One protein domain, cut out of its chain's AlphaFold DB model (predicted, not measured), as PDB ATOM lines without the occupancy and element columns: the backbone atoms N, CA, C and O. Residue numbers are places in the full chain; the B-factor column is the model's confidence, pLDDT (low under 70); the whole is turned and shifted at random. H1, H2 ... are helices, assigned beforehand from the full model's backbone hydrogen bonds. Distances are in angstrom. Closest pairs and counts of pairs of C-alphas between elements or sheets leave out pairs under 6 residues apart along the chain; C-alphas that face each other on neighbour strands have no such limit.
ATOM      1  N   ILE A 518     117.352 176.109 134.174       72.88
ATOM      2  CA  ILE A 518     118.252 176.025 135.328       72.88
ATOM      3  C   ILE A 518     117.500 175.965 136.665       72.88
ATOM      4  O   ILE A 518     117.929 175.269 137.581       72.88
ATOM      5  N   VAL A 519     116.388 176.690 136.809       75.06
ATOM      6  CA  VAL A 519     115.610 176.740 138.052       75.06
ATOM      7  C   VAL A 519     114.892 175.411 138.243       75.06
ATOM      8  O   VAL A 519     114.843 174.906 139.360       75.06
ATOM      9  N   ASP A 520     114.407 174.821 137.153       77.31
ATOM     10  CA  ASP A 520     113.760 173.512 137.157       77.31
ATOM     11  C   ASP A 520     114.774 172.392 137.440       77.31
ATOM     12  O   ASP A 520     114.562 171.603 138.358       77.31
ATOM     13  N   TRP A 521     115.932 172.407 136.772       88.94
ATOM     14  CA  TRP A 521     117.052 171.486 137.012       88.94
ATOM     15  C   TRP A 521     117.577 171.551 138.459       88.94
ATOM     16  O   TRP A 521     117.747 170.528 139.123       88.94
ATOM     17  N   ARG A 522     117.769 172.761 139.008       84.94
ATOM     18  CA  ARG A 522     118.165 172.947 140.419       84.94
ATOM     19  C   ARG A 522     117.072 172.486 141.393       84.94
ATOM     20  O   ARG A 522     117.404 172.056 142.496       84.94
ATOM     21  N   ARG A 523     115.788 172.587 141.023       84.06
ATOM     22  CA  ARG A 523     114.655 172.141 141.854       84.06
ATOM     23  C   ARG A 523     114.567 170.618 141.904       84.06
ATOM     24  O   ARG A 523     114.402 170.079 142.992       84.06
ATOM     25  N   ASP A 524     114.731 169.950 140.767       83.75
ATOM     26  CA  ASP A 524     114.708 168.486 140.650       83.75
ATOM     27  C   ASP A 524     115.783 167.829 141.537       83.75
ATOM     28  O   ASP A 524     115.489 167.000 142.402       83.75
ATOM     29  N   ILE A 525     117.021 168.330 141.457       88.31
ATOM     30  CA  ILE A 525     118.134 167.888 142.312       88.31
ATOM     31  C   ILE A 525     117.816 168.054 143.805       88.31
ATOM     32  O   ILE A 525     118.141 167.169 144.601       88.31
ATOM     33  N   LYS A 526     117.180 169.163 144.206       88.44
ATOM     34  CA  LYS A 526     116.786 169.396 145.607       88.44
ATOM     35  C   LYS A 526     115.684 168.446 146.067       88.44
ATOM     36  O   LYS A 526     115.824 167.849 147.132       88.44
ATOM     37  N   LEU A 527     114.637 168.272 145.261       85.25
ATOM     38  CA  LEU A 527     113.528 167.363 145.556       85.25
ATOM     39  C   LEU A 527     114.030 165.925 145.724       85.25
ATOM     40  O   LEU A 527     113.718 165.274 146.721       85.25
ATOM     41  N   TYR A 528     114.886 165.443 144.817       84.69
ATOM     42  CA  TYR A 528     115.464 164.111 144.967       84.69
ATOM     43  C   TYR A 528     116.379 164.015 146.203       84.69
ATOM     44  O   TYR A 528     116.283 163.045 146.966       84.69
ATOM     45  N   ALA A 529     117.196 165.043 146.475       84.56
ATOM     46  CA  ALA A 529     118.044 165.113 147.666       84.56
ATOM     47  C   ALA A 529     117.249 164.990 148.984       84.56
ATOM     48  O   ALA A 529     117.695 164.299 149.905       84.56
ATOM     49  N   GLU A 530     116.049 165.573 149.075       84.31
ATOM     50  CA  GLU A 530     115.150 165.447 150.237       84.31
ATOM     51  C   GLU A 530     114.717 164.006 150.522       84.31
ATOM     52  O   GLU A 530     114.610 163.622 151.693       84.31
ATOM     53  N   THR A 531     114.559 163.177 149.487       82.81
ATOM     54  CA  THR A 531     114.209 161.756 149.651       82.81
ATOM     55  C   THR A 531     115.389 160.902 150.142       82.81
ATOM     56  O   THR A 531     115.198 159.935 150.896       82.81
ATOM     57  N   VAL A 532     116.627 161.252 149.761       82.00
ATOM     58  CA  VAL A 532     117.822 160.424 150.019       82.00
ATOM     59  C   VAL A 532     118.654 160.859 151.230       82.00
ATOM     60  O   VAL A 532     119.292 159.997 151.852       82.00
ATOM     61  N   ILE A 533     118.632 162.144 151.611       85.12
ATOM     62  CA  ILE A 533     119.353 162.683 152.778       85.12
ATOM     63  C   ILE A 533     118.565 162.386 154.066       85.12
ATOM     64  O   ILE A 533     117.659 163.115 154.470       85.12
ATOM     65  N   LYS A 534     118.941 161.302 154.757       79.69
ATOM     66  CA  LYS A 534     118.273 160.842 155.995       79.69
ATOM     67  C   LYS A 534     118.954 161.275 157.304       79.69
ATOM     68  O   LYS A 534     118.365 161.106 158.366       79.69
ATOM     69  N   ARG A 535     120.183 161.796 157.249       71.25
ATOM     70  CA  ARG A 535     120.988 162.269 158.395       71.25
ATOM     71  C   ARG A 535     121.741 163.536 157.996       71.25
ATOM     72  O   ARG A 535     121.861 163.801 156.806       71.25
ATOM     73  N   ASP A 536     122.185 164.320 158.977       77.62
ATOM     74  CA  ASP A 536     122.971 165.552 158.788       77.62
ATOM     75  C   ASP A 536     122.353 166.567 157.805       77.62
ATOM     76  O   ASP A 536     123.068 167.329 157.154       77.62
ATOM     77  N   LYS A 537     121.009 166.596 157.718       80.81
ATOM     78  CA  LYS A 537     120.232 167.377 156.736       80.81
ATOM     79  C   LYS A 537     120.730 168.816 156.594       80.81
ATOM     80  O   LYS A 537     121.096 169.210 155.496       80.81
ATOM     81  N   MET A 538     120.819 169.567 157.694       77.06
ATOM     82  CA  MET A 538     121.267 170.969 157.680       77.06
ATOM     83  C   MET A 538     122.657 171.153 157.051       77.06
ATOM     84  O   MET A 538     122.877 172.112 156.317       77.06
ATOM     85  N   LYS A 539     123.591 170.224 157.304       81.31
ATOM     86  CA  LYS A 539     124.946 170.275 156.744       81.31
ATOM     87  C   LYS A 539     124.939 169.930 155.254       81.31
ATOM     88  O   LYS A 539     125.507 170.669 154.456       81.31
ATOM     89  N   LEU A 540     124.289 168.826 154.880       87.06
ATOM     90  CA  LEU A 540     124.277 168.342 153.498       87.06
ATOM     91  C   LEU A 540     123.472 169.245 152.557       87.06
ATOM     92  O   LEU A 540     123.905 169.437 151.427       87.06
ATOM     93  N   PHE A 541     122.370 169.853 153.013       89.31
ATOM     94  CA  PHE A 541     121.617 170.828 152.216       89.31
ATOM     95  C   PHE A 541     122.376 172.134 152.010       89.31
ATOM     96  O   PHE A 541     122.464 172.589 150.876       89.31
ATOM     97  N   LYS A 542     123.005 172.689 153.054       87.56
ATOM     98  CA  LYS A 542     123.858 173.876 152.902       87.56
ATOM     99  C   LYS A 542     124.990 173.624 151.894       87.56
ATOM    100  O   LYS A 542     125.212 174.417 150.989       87.56
ATOM    101  N   SER A 543     125.647 172.476 152.026       88.81
ATOM    102  CA  SER A 543     126.717 172.013 151.138       88.81
ATOM    103  C   SER A 543     126.230 171.765 149.693       88.81
ATOM    104  O   SER A 543     126.929 172.074 148.730       88.81
ATOM    105  N   LEU A 544     124.993 171.280 149.519       92.12
ATOM    106  CA  LEU A 544     124.335 171.141 148.213       92.12
ATOM    107  C   LEU A 544     123.994 172.498 147.583       92.12
ATOM    108  O   LEU A 544     124.163 172.662 146.380       92.12
ATOM    109  N   ASP A 545     123.537 173.470 148.373       89.94
ATOM    110  CA  ASP A 545     123.264 174.834 147.909       89.94
ATOM    111  C   ASP A 545     124.541 175.549 147.455       89.94
ATOM    112  O   ASP A 545     124.558 176.163 146.387       89.94
ATOM    113  N   GLU A 546     125.630 175.401 148.212       88.44
ATOM    114  CA  GLU A 546     126.967 175.870 147.831       88.44
ATOM    115  C   GLU A 546     127.425 175.217 146.508       88.44
ATOM    116  O   GLU A 546     127.903 175.914 145.607       88.44
ATOM    117  N   ALA A 547     127.188 173.912 146.320       90.69
ATOM    118  CA  ALA A 547     127.490 173.212 145.068       90.69
ATOM    119  C   ALA A 547     126.616 173.664 143.884       90.69
ATOM    120  O   ALA A 547     127.125 173.854 142.779       90.69
ATOM    121  N   LEU A 548     125.311 173.864 144.085       89.88
ATOM    122  CA  LEU A 548     124.395 174.345 143.042       89.88
ATOM    123  C   LEU A 548     124.705 175.790 142.627       89.88
ATOM    124  O   LEU A 548     124.536 176.132 141.456       89.88
ATOM    125  N   ALA A 549     125.191 176.619 143.556       83.81
ATOM    126  CA  ALA A 549     125.702 177.951 143.256       83.81
ATOM    127  C   ALA A 549     127.019 177.889 142.463       83.81
ATOM    128  O   ALA A 549     127.135 178.543 141.426       83.81
ATOM    129  N   GLN A 550     127.987 177.065 142.890       83.88
ATOM    130  CA  GLN A 550     129.284 176.938 142.214       83.88
ATOM    131  C   GLN A 550     129.183 176.312 140.812       83.88
ATOM    132  O   GLN A 550     129.991 176.637 139.943       83.88
ATOM    133  N   ASN A 551     128.191 175.456 140.553       86.38
ATOM    134  CA  ASN A 551     127.979 174.872 139.223       86.38
ATOM    135  C   ASN A 551     127.470 175.896 138.183       86.38
ATOM    136  O   ASN A 551     127.463 175.599 136.987       86.38
ATOM    137  N   GLY A 552     127.047 177.093 138.612       81.75
ATOM    138  CA  GLY A 552     126.541 178.135 137.718       81.75
ATOM    139  C   GLY A 552     125.366 177.639 136.873       81.75
ATOM    140  O   GLY A 552     124.486 176.939 137.382       81.75
ATOM    141  N   ASP A 553     125.374 177.981 135.585       80.62
ATOM    142  CA  ASP A 553     124.281 177.685 134.647       80.62
ATOM    143  C   ASP A 553     124.415 176.325 133.935       80.62
ATOM    144  O   ASP A 553     123.636 175.991 133.041       80.62
ATOM    145  N   ASN A 554     125.392 175.512 134.343       74.50
ATOM    146  CA  ASN A 554     125.642 174.188 133.787       74.50
ATOM    147  C   ASN A 554     124.579 173.169 134.244       74.50
ATOM    148  O   ASN A 554     124.415 172.936 135.437       74.50
ATOM    149  N   GLN A 555     123.910 172.507 133.297       84.19
ATOM    150  CA  GLN A 555     122.857 171.506 133.554       84.19
ATOM    151  C   GLN A 555     123.328 170.053 133.305       84.19
ATOM    152  O   GLN A 555     122.533 169.117 133.277       84.19
ATOM    153  N   ASP A 556     124.634 169.834 133.124       83.38
ATOM    154  CA  ASP A 556     125.224 168.497 132.992       83.38
ATOM    155  C   ASP A 556     125.266 167.783 134.360       83.38
ATOM    156  O   ASP A 556     126.100 168.088 135.222       83.38
ATOM    157  N   TYR A 557     124.374 166.804 134.544       85.38
ATOM    158  CA  TYR A 557     124.293 165.970 135.748       85.38
ATOM    159  C   TYR A 557     125.599 165.223 136.066       85.38
ATOM    160  O   TYR A 557     125.954 165.104 137.238       85.38
ATOM    161  N   PHE A 558     126.361 164.764 135.064       82.44
ATOM    162  CA  PHE A 558     127.633 164.070 135.297       82.44
ATOM    163  C   PHE A 558     128.691 165.019 135.854       82.44
ATOM    164  O   PHE A 558     129.363 164.682 136.833       82.44
ATOM    165  N   ARG A 559     128.806 166.227 135.290       77.19
ATOM    166  CA  ARG A 559     129.687 167.271 135.837       77.19
ATOM    167  C   ARG A 559     129.275 167.658 137.251       77.19
ATOM    168  O   ARG A 559     130.141 167.717 138.122       77.19
ATOM    169  N   PHE A 560     127.980 167.864 137.493       90.38
ATOM    170  CA  PHE A 560     127.478 168.254 138.806       90.38
ATOM    171  C   PHE A 560     127.724 167.185 139.878       90.38
ATOM    172  O   PHE A 560     128.328 167.484 140.904       90.38
ATOM    173  N   ILE A 561     127.331 165.930 139.636       89.62
ATOM    174  CA  ILE A 561     127.510 164.827 140.594       89.62
ATOM    175  C   ILE A 561     128.998 164.589 140.895       89.62
ATOM    176  O   ILE A 561     129.376 164.446 142.061       89.62
ATOM    177  N   LYS A 562     129.862 164.634 139.870       85.75
ATOM    178  CA  LYS A 562     131.323 164.550 140.034       85.75
ATOM    179  C   LYS A 562     131.893 165.715 140.851       85.75
ATOM    180  O   LYS A 562     132.848 165.525 141.602       85.75
ATOM    181  N   MET A 563     131.330 166.915 140.709       86.38
ATOM    182  CA  MET A 563     131.732 168.085 141.486       86.38
ATOM    183  C   MET A 563     131.276 167.965 142.950       86.38
ATOM    184  O   MET A 563     132.091 168.176 143.848       86.38
ATOM    185  N   LEU A 564     130.023 167.547 143.177       90.44
ATOM    186  CA  LEU A 564     129.380 167.385 144.488       90.44
ATOM    187  C   LEU A 564     130.136 166.426 145.423       90.44
ATOM    188  O   LEU A 564     130.131 166.636 146.631       90.44
ATOM    189  N   ASP A 565     130.846 165.423 144.890       84.50
ATOM    190  CA  ASP A 565     131.708 164.528 145.688       84.50
ATOM    191  C   ASP A 565     132.801 165.291 146.464       84.50
ATOM    192  O   ASP A 565     133.302 164.814 147.472       84.50
ATOM    193  N   ASN A 566     133.184 166.496 146.039       83.50
ATOM    194  CA  ASN A 566     134.254 167.260 146.690       83.50
ATOM    195  C   ASN A 566     133.746 168.247 147.759       83.50
ATOM    196  O   ASN A 566     134.553 168.959 148.353       83.50
ATOM    197  N   PHE A 567     132.434 168.288 148.015       85.50
ATOM    198  CA  PHE A 567     131.815 169.183 148.993       85.50
ATOM    199  C   PHE A 567     131.708 168.549 150.391       85.50
ATOM    200  O   PHE A 567     131.587 167.330 150.551       85.50
ATOM    201  N   ASP A 568     131.746 169.379 151.439       78.69
ATOM    202  CA  ASP A 568     131.791 168.898 152.825       78.69
ATOM    203  C   ASP A 568     130.528 168.090 153.192       78.69
ATOM    204  O   ASP A 568     129.397 168.453 152.870       78.69
ATOM    205  N   GLY A 569     130.724 166.955 153.862       77.94
ATOM    206  CA  GLY A 569     129.691 165.960 154.167       77.94
ATOM    207  C   GLY A 569     129.394 164.965 153.036       77.94
ATOM    208  O   GLY A 569     128.994 163.837 153.334       77.94
ATOM    209  N   TRP A 570     129.637 165.310 151.768       83.75
ATOM    210  CA  TRP A 570     129.390 164.403 150.638       83.75
ATOM    211  C   TRP A 570     130.487 163.340 150.479       83.75
ATOM    212  O   TRP A 570     130.191 162.228 150.043       83.75
ATOM    213  N   LYS A 571     131.704 163.610 150.972       75.50
ATOM    214  CA  LYS A 571     132.835 162.662 151.033       75.50
ATOM    215  C   LYS A 571     133.494 162.647 152.420       75.50
ATOM    216  O   LYS A 571     134.574 163.209 152.611       75.50
ATOM    217  N   PRO A 572     132.846 162.033 153.428       57.69
ATOM    218  CA  PRO A 572     133.391 161.949 154.781       57.69
ATOM    219  C   PRO A 572     134.714 161.167 154.778       57.69
ATOM    220  O   PRO A 572     134.830 160.121 154.139       57.69
ATOM    221  N   GLY A 573     135.722 161.693 155.480       56.28
ATOM    222  CA  GLY A 573     137.134 161.323 155.326       56.28
ATOM    223  C   GLY A 573     137.453 159.826 155.436       56.28
ATOM    224  O   GLY A 573     137.703 159.327 156.529       56.28
ATOM    225  N   LYS A 574     137.473 159.141 154.282       52.12
ATOM    226  CA  LYS A 574     138.075 157.813 154.006       52.12
ATOM    227  C   LYS A 574     138.061 157.480 152.493       52.12
ATOM    228  O   LYS A 574     137.871 156.333 152.103       52.12
ATOM    229  N   ASN A 575     138.222 158.492 151.629       59.19
ATOM    230  CA  ASN A 575     138.175 158.388 150.156       59.19
ATOM    231  C   ASN A 575     136.921 157.702 149.563       59.19
ATOM    232  O   ASN A 575     136.974 157.184 148.450       59.19
ATOM    233  N   ARG A 576     135.780 157.714 150.267       63.72
ATOM    234  CA  ARG A 576     134.518 157.131 149.785       63.72
ATOM    235  C   ARG A 576     133.373 158.153 149.894       63.72
ATOM    236  O   ARG A 576     133.254 158.768 150.955       63.72
ATOM    237  N   PRO A 577     132.526 158.308 148.859       72.19
ATOM    238  CA  PRO A 577     131.342 159.159 148.937       72.19
ATOM    239  C   PRO A 577     130.348 158.666 149.996       72.19
ATOM    240  O   PRO A 577     130.297 157.474 150.325       72.19
ATOM    241  N   CYS A 578     129.518 159.566 150.519       80.88
ATOM    242  CA  CYS A 578     128.461 159.220 151.461       80.88
ATOM    243  C   CYS A 578     127.306 158.467 150.769       80.88
ATOM    244  O   CYS A 578     127.146 158.480 149.546       80.88
ATOM    245  N   SER A 579     126.455 157.801 151.553       82.50
ATOM    246  CA  SER A 579     125.334 157.018 151.007       82.50
ATOM    247  C   SER A 579     124.239 157.872 150.356       82.50
ATOM    248  O   SER A 579     123.495 157.350 149.527       82.50
ATOM    249  N   ALA A 580     124.146 159.164 150.690       84.56
ATOM    250  CA  ALA A 580     123.300 160.106 149.962       84.56
ATOM    251  C   ALA A 580     123.901 160.414 148.582       84.56
ATOM    252  O   ALA A 580     123.197 160.263 147.589       84.56
ATOM    253  N   TRP A 581     125.207 160.722 148.503       90.31
ATOM    254  CA  TRP A 581     125.906 160.936 147.228       90.31
ATOM    255  C   TRP A 581     125.716 159.757 146.275       90.31
ATOM    256  O   TRP A 581     125.341 159.948 145.124       90.31
ATOM    257  N   LYS A 582     125.904 158.524 146.771       84.94
ATOM    258  CA  LYS A 582     125.781 157.321 145.935       84.94
ATOM    259  C   LYS A 582     124.388 157.185 145.312       84.94
ATOM    260  O   LYS A 582     124.297 156.850 144.141       84.94
ATOM    261  N   ARG A 583     123.320 157.513 146.048       86.06
ATOM    262  CA  ARG A 583     121.947 157.493 145.509       86.06
ATOM    263  C   ARG A 583     121.697 158.614 144.502       86.06
ATOM    264  O   ARG A 583     121.066 158.366 143.485       86.06
ATOM    265  N   MET A 584     122.218 159.820 144.755       86.94
ATOM    266  CA  MET A 584     122.177 160.920 143.777       86.94
ATOM    267  C   MET A 584     122.866 160.502 142.467       86.94
ATOM    268  O   MET A 584     122.333 160.738 141.389       86.94
ATOM    269  N   GLN A 585     124.020 159.834 142.561       90.00
ATOM    270  CA  GLN A 585     124.743 159.293 141.410       90.00
ATOM    271  C   GLN A 585     123.961 158.175 140.709       90.00
ATOM    272  O   GLN A 585     123.816 158.234 139.496       90.00
ATOM    273  N   GLU A 586     123.440 157.188 141.439       86.06
ATOM    274  CA  GLU A 586     122.657 156.075 140.873       86.06
ATOM    275  C   GLU A 586     121.391 156.557 140.141       86.06
ATOM    276  O   GLU A 586     120.995 155.941 139.156       86.06
ATOM    277  N   HIS A 587     120.783 157.662 140.587       86.94
ATOM    278  CA  HIS A 587     119.590 158.246 139.970       86.94
ATOM    279  C   HIS A 587     119.901 159.132 138.755       86.94
ATOM    280  O   HIS A 587     119.352 158.909 137.680       86.94
ATOM    281  N   PHE A 588     120.788 160.123 138.904       85.19
ATOM    282  CA  PHE A 588     121.049 161.114 137.851       85.19
ATOM    283  C   PHE A 588     122.125 160.682 136.840       85.19
ATOM    284  O   PHE A 588     122.223 161.270 135.763       85.19
ATOM    285  N   VAL A 589     122.973 159.703 137.183       87.56
ATOM    286  CA  VAL A 589     124.104 159.243 136.357       87.56
ATOM    287  C   VAL A 589     124.375 157.739 136.580       87.56
ATOM    288  O   VAL A 589     125.399 157.366 137.165       87.56
ATOM    289  N   PRO A 590     123.479 156.831 136.153       79.69
ATOM    290  CA  PRO A 590     123.647 155.391 136.384       79.69
ATOM    291  C   PRO A 590     124.931 154.816 135.750       79.69
ATOM    292  O   PRO A 590     125.546 153.912 136.313       79.69
ATOM    293  N   ASP A 591     125.400 155.402 134.645       76.88
ATOM    294  CA  ASP A 591     126.610 155.031 133.898       76.88
ATOM    295  C   ASP A 591     127.908 155.691 134.424       76.88
ATOM    296  O   ASP A 591     128.967 155.607 133.795       76.88
ATOM    297  N   TYR A 592     127.875 156.331 135.603       80.19
ATOM    298  CA  TYR A 592     129.007 157.083 136.171       80.19
ATOM    299  C   TYR A 592     130.331 156.299 136.182       80.19
ATOM    300  O   TYR A 592     131.378 156.856 135.856       80.19
ATOM    301  N   ASN A 593     130.289 155.007 136.529       75.44
ATOM    302  CA  ASN A 593     131.479 154.151 136.614       75.44
ATOM    303  C   ASN A 593     132.121 153.876 135.244       75.44
ATOM    304  O   ASN A 593     133.346 153.777 135.148       75.44
ATOM    305  N   GLU A 594     131.312 153.801 134.186       75.69
ATOM    306  CA  GLU A 594     131.777 153.616 132.808       75.69
ATOM    307  C   GLU A 594     132.477 154.889 132.309       75.69
ATOM    308  O   GLU A 594     133.530 154.817 131.674       75.69
ATOM    309  N   ARG A 595     131.968 156.064 132.706       72.31
ATOM    310  CA  ARG A 595     132.529 157.379 132.350       72.31
ATOM    311  C   ARG A 595     133.850 157.741 133.044       72.31
ATOM    312  O   ARG A 595     134.510 158.676 132.589       72.31
TER     313      ARG A 595
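AT A GLANCE: This is residues 518 to 595 of the 746 residues of an uncharacterized protein of Prevotella jejuni (UniProt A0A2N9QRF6). Look for two pairs of helices facing each other, H1 beside H2 and H3 beside H4, so that the four make a ring in which H1 meets H4 and H2 meets H3. The short H5 sits beyond H3 and H4, and a long loop of residues 565 to 578 joins those two. You have 78 residues printed, with five named helices in the order H1 to H5 and no named strand, an all-helix domain. It is compact, with a radius of gyration of the C-alphas of 11.5 A and spans of 31 by 31 by 21 A.

IN THESE COORDINATES: Find C-alpha 518 at (118.252, 176.025, 135.328); from there H1 runs through residue 532, 21.4 A long. Next come H2, residues 537 to 550, 19.6 A, and H3, residues 557 to 564, 10.2 A. H4 takes residues 579 to 588, 14.4 A, and H5, residues 592 to 595, 5.2 A, ends at C-alpha 595 (132.529, 157.379, 132.350).

HOW THE PARTS SIT: H1 and H2 are close but not clearly touching, Arg 522 and Leu 548 having the closest C-alphas at 6.9 A, with a shallow tilt of 23 degrees, opposite ways. H1, with residues 528 to 532 alone, touches H4 at a steep tilt of 46 degrees; the closest C-alphas are Val 532 and Ala 580, 5.5 A. H2, with residues 544 to 547 alone, touches H3 at a steep tilt of 60 degrees, closest at the C-alphas of Ala 547 and Leu 564, 6.2 A. H3 and H4 form a helical hairpin at a shallow tilt of 17 degrees, with the closest C-alphas, Tyr 557 and Phe 588, 6.2 A apart. H5 is close to H4 but not clearly touching, its Tyr 592 C-alpha 7.1 A from that of Gln 585. H1 and H3 are apart, as are H2 and H4. Every O i to N i+4 pair is within hydrogen-bond range in H2, H3 and H4, against 10 of 11 in H1; H5 is too short for one.

THE WHOLE: The C-alphas of Asp 520 and Lys 574, the two farthest apart, are 33.5 A apart. The printed part has no cut; the link from H3 to H4 is long. Look at residues 572 to 576 for pLDDT under 70; the printed part's mean is 81.7.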